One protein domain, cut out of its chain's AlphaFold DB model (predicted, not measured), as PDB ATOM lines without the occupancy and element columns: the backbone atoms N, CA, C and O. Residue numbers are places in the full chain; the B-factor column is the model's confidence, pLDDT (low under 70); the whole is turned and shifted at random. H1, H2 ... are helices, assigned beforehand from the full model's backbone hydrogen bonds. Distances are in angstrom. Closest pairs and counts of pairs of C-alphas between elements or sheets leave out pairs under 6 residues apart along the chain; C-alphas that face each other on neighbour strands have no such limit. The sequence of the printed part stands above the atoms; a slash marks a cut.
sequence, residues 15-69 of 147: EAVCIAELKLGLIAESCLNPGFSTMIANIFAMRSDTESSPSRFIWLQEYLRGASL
ATOM      1  N   GLU A  15       3.890 -11.667  31.771       89.06
ATOM      2  CA  GLU A  15       5.284 -12.093  31.758       89.06
ATOM      3  C   GLU A  15       6.149 -11.099  32.541       89.06
ATOM      4  O   GLU A  15       6.059  -9.882  32.372       89.06
ATOM      5  N   ALA A  16       7.008 -11.618  33.420       91.50
ATOM      6  CA  ALA A  16       7.961 -10.820  34.181       91.50
ATOM      7  C   ALA A  16       9.381 -11.082  33.675       91.50
ATOM      8  O   ALA A  16       9.931 -12.164  33.869       91.50
ATOM      9  N   VAL A  17      10.003 -10.069  33.077       91.88
ATOM     10  CA  VAL A  17      11.381 -10.170  32.587       91.88
ATOM     11  C   VAL A  17      12.360  -9.778  33.697       91.88
ATOM     12  O   VAL A  17      12.558  -8.598  33.996       91.88
ATOM     13  N   CYS A  18      12.996 -10.767  34.325       95.00
ATOM     14  CA  CYS A  18      14.007 -10.533  35.354       95.00
ATOM     15  C   CYS A  18      15.389 -10.283  34.725       95.00
ATOM     16  O   CYS A  18      16.110 -11.212  34.367       95.00
ATOM     17  N   ILE A  19      15.803  -9.015  34.634       95.44
ATOM     18  CA  ILE A  19      17.088  -8.631  34.013       95.44
ATOM     19  C   ILE A  19      18.286  -9.288  34.715       95.44
ATOM     20  O   ILE A  19      19.246  -9.684  34.058       95.44
ATOM     21  N   ALA A  20      18.246  -9.412  36.045       96.50
ATOM     22  CA  ALA A  20      19.331 -10.028  36.805       96.50
ATOM     23  C   ALA A  20      19.476 -11.525  36.487       96.50
ATOM     24  O   ALA A  20      20.595 -11.998  36.300       96.50
ATOM     25  N   GLU A  21      18.355 -12.240  36.378       96.12
ATOM     26  CA  GLU A  21      18.318 -13.654  36.000       96.12
ATOM     27  C   GLU A  21      18.832 -13.852  34.574       96.12
ATOM     28  O   GLU A  21      19.759 -14.631  34.370       96.12
ATOM     29  N   LEU A  22      18.325 -13.075  33.610       94.75
ATOM     30  CA  LEU A  22      18.782 -13.148  32.221       94.75
ATOM     31  C   LEU A  22      20.272 -12.828  32.089       94.75
ATOM     32  O   LEU A  22      21.009 -13.561  31.434       94.75
ATOM     33  N   LYS A  23      20.749 -11.760  32.737       95.81
ATOM     34  CA  LYS A  23      22.161 -11.366  32.686       95.81
ATOM     35  C   LYS A  23      23.069 -12.458  33.247       95.81
ATOM     36  O   LYS A  23      24.077 -12.783  32.626       95.81
ATOM     37  N   LEU A  24      22.743 -12.993  34.424       96.75
ATOM     38  CA  LEU A  24      23.561 -14.025  35.058       96.75
ATOM     39  C   LEU A  24      23.481 -15.353  34.299       96.75
ATOM     40  O   LEU A  24      24.515 -15.989  34.125       96.75
ATOM     41  N   GLY A  25      22.306 -15.724  33.782       95.88
ATOM     42  CA  GLY A  25      22.125 -16.907  32.939       95.88
ATOM     43  C   GLY A  25      22.942 -16.837  31.648       95.88
ATOM     44  O   GLY A  25      23.665 -17.775  31.330       95.88
ATOM     45  N   LEU A  26      22.927 -15.695  30.950       95.44
ATOM     46  CA  LEU A  26      23.731 -15.501  29.738       95.44
ATOM     47  C   LEU A  26      25.238 -15.542  30.014       95.44
ATOM     48  O   LEU A  26      25.987 -16.080  29.203       95.44
ATOM     49  N   ILE A  27      25.699 -14.990  31.143       96.19
ATOM     50  CA  ILE A  27      27.113 -15.087  31.542       96.19
ATOM     51  C   ILE A  27      27.478 -16.541  31.847       96.19
ATOM     52  O   ILE A  27      28.513 -17.007  31.377       96.19
ATOM     53  N   ALA A  28      26.630 -17.251  32.596       97.19
ATOM     54  CA  ALA A  28      26.859 -18.645  32.957       97.19
ATOM     55  C   ALA A  28      26.959 -19.546  31.715       97.19
ATOM     56  O   ALA A  28      27.919 -20.304  31.592       97.19
ATOM     57  N   GLU A  29      26.043 -19.408  30.756       96.44
ATOM     58  CA  GLU A  29      26.097 -20.165  29.498       96.44
ATOM     59  C   GLU A  29      27.300 -19.777  28.632       96.44
ATOM     60  O   GLU A  29      27.952 -20.643  28.048       96.44
ATOM     61  N   SER A  30      27.675 -18.494  28.601       96.75
ATOM     62  CA  SER A  30      28.891 -18.041  27.914       96.75
ATOM     63  C   SER A  30      30.184 -18.606  28.515       96.75
ATOM     64  O   SER A  30      31.191 -18.666  27.809       96.75
ATOM     65  N   CYS A  31      30.188 -19.038  29.784       96.75
ATOM     66  CA  CYS A  31      31.330 -19.748  30.369       96.75
ATOM     67  C   CYS A  31      31.518 -21.149  29.769       96.75
ATOM     68  O   CYS A  31      32.650 -21.621  29.690       96.75
ATOM     69  N   LEU A  32      30.430 -21.804  29.356       96.75
ATOM     70  CA  LEU A  32      30.468 -23.112  28.694       96.75
ATOM     71  C   LEU A  32      30.680 -22.964  27.184       96.75
ATOM     72  O   LEU A  32      31.411 -23.744  26.578       96.75
ATOM     73  N   ASN A  33      30.059 -21.941  26.593       96.69
ATOM     74  CA  ASN A  33      30.003 -21.708  25.156       96.69
ATOM     75  C   ASN A  33      30.421 -20.259  24.834       96.69
ATOM     76  O   ASN A  33      29.565 -19.368  24.767       96.69
ATOM     77  N   PRO A  34      31.723 -19.978  24.624       95.94
ATOM     78  CA  PRO A  34      32.196 -18.629  24.328       95.94
ATOM     79  C   PRO A  34      31.471 -18.006  23.128       95.94
ATOM     80  O   PRO A  34      31.427 -18.583  22.045       95.94
ATOM     81  N   GLY A  35      30.909 -16.810  23.320       93.25
ATOM     82  CA  GLY A  35      30.141 -16.094  22.294       93.25
ATOM     83  C   GLY A  35      28.626 -16.335  22.326       93.25
ATOM     84  O   GLY A  35      27.903 -15.621  21.629       93.25
ATOM     85  N   PHE A  36      28.124 -17.243  23.173       94.50
ATOM     86  CA  PHE A  36      26.690 -17.530  23.303       94.50
ATOM     87  C   PHE A  36      25.859 -16.282  23.622       94.50
ATOM     88  O   PHE A  36      24.867 -16.010  22.949       94.50
ATOM     89  N   SER A  37      26.295 -15.458  24.578       95.25
ATOM     90  CA  SER A  37      25.598 -14.208  24.910       95.25
ATOM     91  C   SER A  37      25.496 -13.246  23.727       95.25
ATOM     92  O   SER A  37      24.477 -12.582  23.576       95.25
ATOM     93  N   THR A  38      26.527 -13.172  22.880       94.44
ATOM     94  CA  THR A  38      26.513 -12.324  21.678       94.44
ATOM     95  C   THR A  38      25.552 -12.880  20.633       94.44
ATOM     96  O   THR A  38      24.796 -12.116  20.040       94.44
ATOM     97  N   MET A  39      25.538 -14.203  20.445       93.69
ATOM     98  CA  MET A  39      24.593 -14.874  19.553       93.69
ATOM     99  C   MET A  39      23.144 -14.609  19.983       93.69
ATOM    100  O   MET A  39      22.357 -14.115  19.181       93.69
ATOM    101  N   ILE A  40      22.809 -14.851  21.255       93.75
ATOM    102  CA  ILE A  40      21.463 -14.600  21.788       93.75
ATOM    103  C   ILE A  40      21.094 -13.116  21.697       93.75
ATOM    104  O   ILE A  40      19.987 -12.787  21.284       93.75
ATOM    105  N   ALA A  41      22.017 -12.210  22.029       92.19
ATOM    106  CA  ALA A  41      21.759 -10.777  21.927       92.19
ATOM    107  C   ALA A  41      21.439 -10.345  20.489       92.19
ATOM    108  O   ALA A  41      20.562  -9.509  20.299       92.19
ATOM    109  N   ASN A  42      22.115 -10.911  19.484       92.38
ATOM    110  CA  ASN A  42      21.838 -10.596  18.084       92.38
ATOM    111  C   ASN A  42      20.457 -11.098  17.638       92.38
ATOM    112  O   ASN A  42      19.746 -10.328  17.003       92.38
ATOM    113  N   ILE A  43      20.045 -12.302  18.054       90.69
ATOM    114  CA  ILE A  43      18.727 -12.884  17.723       90.69
ATOM    115  C   ILE A  43      17.561 -11.973  18.155       90.69
ATOM    116  O   ILE A  43      16.527 -11.940  17.493       90.69
ATOM    117  N   PHE A  44      17.715 -11.219  19.250       85.94
ATOM    118  CA  PHE A  44      16.683 -10.305  19.759       85.94
ATOM    119  C   PHE A  44      16.844  -8.846  19.306       85.94
ATOM    120  O   PHE A  44      15.964  -8.029  19.568       85.94
ATOM    121  N   ALA A  45      17.962  -8.479  18.673       80.38
ATOM    122  CA  ALA A  45      18.315  -7.079  18.441       80.38
ATOM    123  C   ALA A  45      17.736  -6.464  17.155       80.38
ATOM    124  O   ALA A  45      18.107  -5.331  16.866       80.38
ATOM    125  N   MET A  46      16.877  -7.182  16.414       73.19
ATOM    126  CA  MET A  46      16.271  -6.782  15.131       73.19
ATOM    127  C   MET A  46      17.226  -5.984  14.231       73.19
ATOM    128  O   MET A  46      17.260  -4.750  14.257       73.19
ATOM    129  N   ARG A  47      18.058  -6.686  13.457       72.81
ATOM    130  CA  ARG A  47      19.105  -6.065  12.635       72.81
ATOM    131  C   ARG A  47      18.880  -6.384  11.168       72.81
ATOM    132  O   ARG A  47      18.922  -7.541  10.772       72.81
ATOM    133  N   SER A  48      18.724  -5.352  10.346       67.19
ATOM    134  CA  SER A  48      18.738  -5.508   8.895       67.19
ATOM    135  C   SER A  48      20.172  -5.598   8.374       67.19
ATOM    136  O   SER A  48      21.048  -4.824   8.783       67.19
ATOM    137  N   ASP A  49      20.418  -6.524   7.443       65.50
ATOM    138  CA  ASP A  49      21.661  -6.540   6.672       65.50
ATOM    139  C   ASP A  49      21.640  -5.355   5.700       65.50
ATOM    140  O   ASP A  49      21.087  -5.397   4.601       65.50
ATOM    141  N   THR A  50      22.163  -4.222   6.159       57.12
ATOM    142  CA  THR A  50      22.249  -3.014   5.344       57.12
ATOM    143  C   THR A  50      23.435  -3.153   4.395       57.12
ATOM    144  O   THR A  50      24.577  -2.932   4.777       57.12
ATOM    145  N   GLU A  51      23.135  -3.563   3.162       57.12
ATOM    146  CA  GLU A  51      23.961  -3.565   1.943       57.12
ATOM    147  C   GLU A  51      25.348  -4.216   2.011       57.12
ATOM    148  O   GLU A  51      26.303  -3.663   2.547       57.12
ATOM    149  N   SER A  52      25.521  -5.341   1.317       58.38
ATOM    150  CA  SER A  52      26.820  -5.965   1.051       58.38
ATOM    151  C   SER A  52      27.742  -5.039   0.237       58.38
ATOM    152  O   SER A  52      27.837  -5.137  -0.987       58.38
ATOM    153  N   SER A  53      28.445  -4.122   0.899       65.69
ATOM    154  CA  SER A  53      29.475  -3.325   0.239       65.69
ATOM    155  C   SER A  53      30.672  -4.235  -0.081       65.69
ATOM    156  O   SER A  53      31.217  -4.838   0.852       65.69
ATOM    157  N   PRO A  54      31.144  -4.307  -1.340       66.44
ATOM    158  CA  PRO A  54      32.219  -5.217  -1.764       66.44
ATOM    159  C   PRO A  54      33.585  -4.936  -1.107       66.44
ATOM    160  O   PRO A  54      34.536  -5.683  -1.307       66.44
ATOM    161  N   SER A  55      33.692  -3.867  -0.313       70.94
ATOM    162  CA  SER A  55      34.860  -3.493   0.486       70.94
ATOM    163  C   SER A  55      34.893  -4.102   1.897       70.94
ATOM    164  O   SER A  55      35.851  -3.854   2.631       70.94
ATOM    165  N   ARG A  56      33.875  -4.867   2.322       77.50
ATOM    166  CA  ARG A  56      33.871  -5.492   3.657       77.50
ATOM    167  C   ARG A  56      34.821  -6.680   3.729       77.50
ATOM    168  O   ARG A  56      34.970  -7.453   2.789       77.50
ATOM    169  N   PHE A  57      35.404  -6.865   4.909       87.50
ATOM    170  CA  PHE A  57      36.110  -8.095   5.245       87.50
ATOM    171  C   PHE A  57      35.132  -9.275   5.324       87.50
ATOM    172  O   PHE A  57      34.039  -9.139   5.873       87.50
ATOM    173  N   ILE A  58      35.568 -10.450   4.863       90.19
ATOM    174  CA  ILE A  58      34.758 -11.681   4.819       90.19
ATOM    175  C   ILE A  58      34.173 -12.030   6.198       90.19
ATOM    176  O   ILE A  58      32.993 -12.346   6.307       90.19
ATOM    177  N   TRP A  59      34.967 -11.907   7.270       92.69
ATOM    178  CA  TRP A  59      34.499 -12.213   8.630       92.69
ATOM    179  C   TRP A  59      33.321 -11.328   9.060       92.69
ATOM    180  O   TRP A  59      32.429 -11.791   9.765       92.69
ATOM    181  N   LEU A  60      33.314 -10.059   8.636       90.12
ATOM    182  CA  LEU A  60      32.265  -9.108   8.984       90.12
ATOM    183  C   LEU A  60      30.989  -9.426   8.209       90.12
ATOM    184  O   LEU A  60      29.903  -9.313   8.763       90.12
ATOM    185  N   GLN A  61      31.119  -9.852   6.953       88.50
ATOM    186  CA  GLN A  61      29.984 -10.278   6.144       88.50
ATOM    187  C   GLN A  61      29.301 -11.515   6.745       88.50
ATOM    188  O   GLN A  61      28.092 -11.494   6.944       88.50
ATOM    189  N   GLU A  62      30.064 -12.544   7.126       89.56
ATOM    190  CA  GLU A  62      29.498 -13.731   7.788       89.56
ATOM    191  C   GLU A  62      28.893 -13.408   9.159       89.56
ATOM    192  O   GLU A  62      27.835 -13.928   9.512       89.56
ATOM    193  N   TYR A  63      29.530 -12.516   9.924       91.38
ATOM    194  CA  TYR A  63      28.983 -12.052  11.196       91.38
ATOM    195  C   TYR A  63      27.642 -11.334  11.011       91.38
ATOM    196  O   TYR A  63      26.695 -11.628  11.734       91.38
ATOM    197  N   LEU A  64      27.553 -10.404  10.054       89.88
ATOM    198  CA  LEU A  64      26.329  -9.643   9.791       89.88
ATOM    199  C   LEU A  64      25.209 -10.542   9.268       89.88
ATOM    200  O   LEU A  64      24.088 -10.416   9.750       89.88
ATOM    201  N   ARG A  65      25.535 -11.507   8.400       88.19
ATOM    202  CA  ARG A  65      24.597 -12.538   7.936       88.19
ATOM    203  C   ARG A  65      24.023 -13.360   9.092       88.19
ATOM    204  O   ARG A  65      22.838 -13.659   9.110       88.19
ATOM    205  N   GLY A  66      24.847 -13.742  10.068       90.12
ATOM    206  CA  GLY A  66      24.358 -14.427  11.269       90.12
ATOM    207  C   GLY A  66      23.570 -13.501  12.200       90.12
ATOM    208  O   GLY A  66      22.599 -13.924  12.819       90.12
ATOM    209  N   ALA A  67      23.976 -12.234  12.299       91.19
ATOM    210  CA  ALA A  67      23.344 -11.243  13.162       91.19
ATOM    211  C   ALA A  67      21.995 -10.730  12.639       91.19
ATOM    212  O   ALA A  67      21.275 -10.105  13.413       91.19
ATOM    213  N   SER A  68      21.673 -10.970  11.365       90.81
ATOM    214  CA  SER A  68      20.370 -10.666  10.769       90.81
ATOM    215  C   SER A  68      19.342 -11.787  10.940       90.81
ATOM    216  O   SER A  68      18.213 -11.632  10.492       90.81
ATOM    217  N   LEU A  69      19.717 -12.926  11.534       92.50
ATOM    218  CA  LEU A  69      18.764 -13.990  11.846       92.50
ATOM    219  C   LEU A  69      17.945 -13.626  13.081       92.50
ATOM    220  O   LEU A  69      18.488 -13.208  14.104       92.50
TER     221      LEU A  69
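Overview. This is residues 15 to 69 of the 147 residues of the protein "Hypothetical protein" of Rotaria sordida (UniProt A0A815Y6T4). The longest helix, H1, and the shorter H2 make a V, joined at its point by a tight link, and a wide loop, residues 45 to 57, then swings out and folds back through H3 so that the last turn of H3 comes near H2. The three helices form a loose, flat chain of parts with H2 in the middle and no closed core; residues 15 to 22 stick out at one end and residues 54 to 60 at the other. The printed part has 55 residues with three named helices, in the order H1, H2, H3, and no named strand; its class is all helix. It is loose, with a radius of gyration of the C-alphas of 14.2 A and spans of 42 by 27 by 12 A.

Along the chain. H1, residues 19 to 32, is 20.4 A long from first to last C-alpha and begins at C-alpha 19, at (17.088, -8.631, 34.013). H2, residues 36 to 44, is 12.8 A long, and its C-alpha 36 is at (26.690, -17.530, 23.303). H3, residues 58 to 67, is 14.1 A long and ends at C-alpha 67, at (23.344, -11.243, 13.162).

Arrangement. H1 touches H2 with residues 26 to 30 alone; the closest C-alphas, those of Ser 30 and Phe 36, are 5.1 A apart. The two run opposite ways at a steep tilt of 48 degrees. H2 and H3 only just touch, with 3 pairs of C-alphas within 8 A, the closest being those of Asn 42 and Ala 67, 5.2 A apart. They run the same way at a steep tilt of 61 degrees. H1 and H3 are apart. In H2 and H3 every O i to N i+4 pair is within hydrogen-bond range; in H1 it is 9 of 10.

Size, cuts and confidence. The two C-alphas farthest apart, those of Glu 15 and Ser 55, are 43.9 A apart, while the first and last printed C-alphas, those of Glu 15 and Leu 69, are 24.1 A apart. Without the stretches that stand free, residues 15 to 22, of which 19 to 22 belong to H1, and residues 54 to 60, of which 58 to 60 belong to H3, the body has 40 residues and spans 36 by 16 by 11 A. The printed part has no cut. The link from H1 to H2 is tight, and the link from H2 to H3, with 13 residues between them, is long. The mean pLDDT of the printed part is 87.6, and residues 48 to 54, within that long link, are under 70.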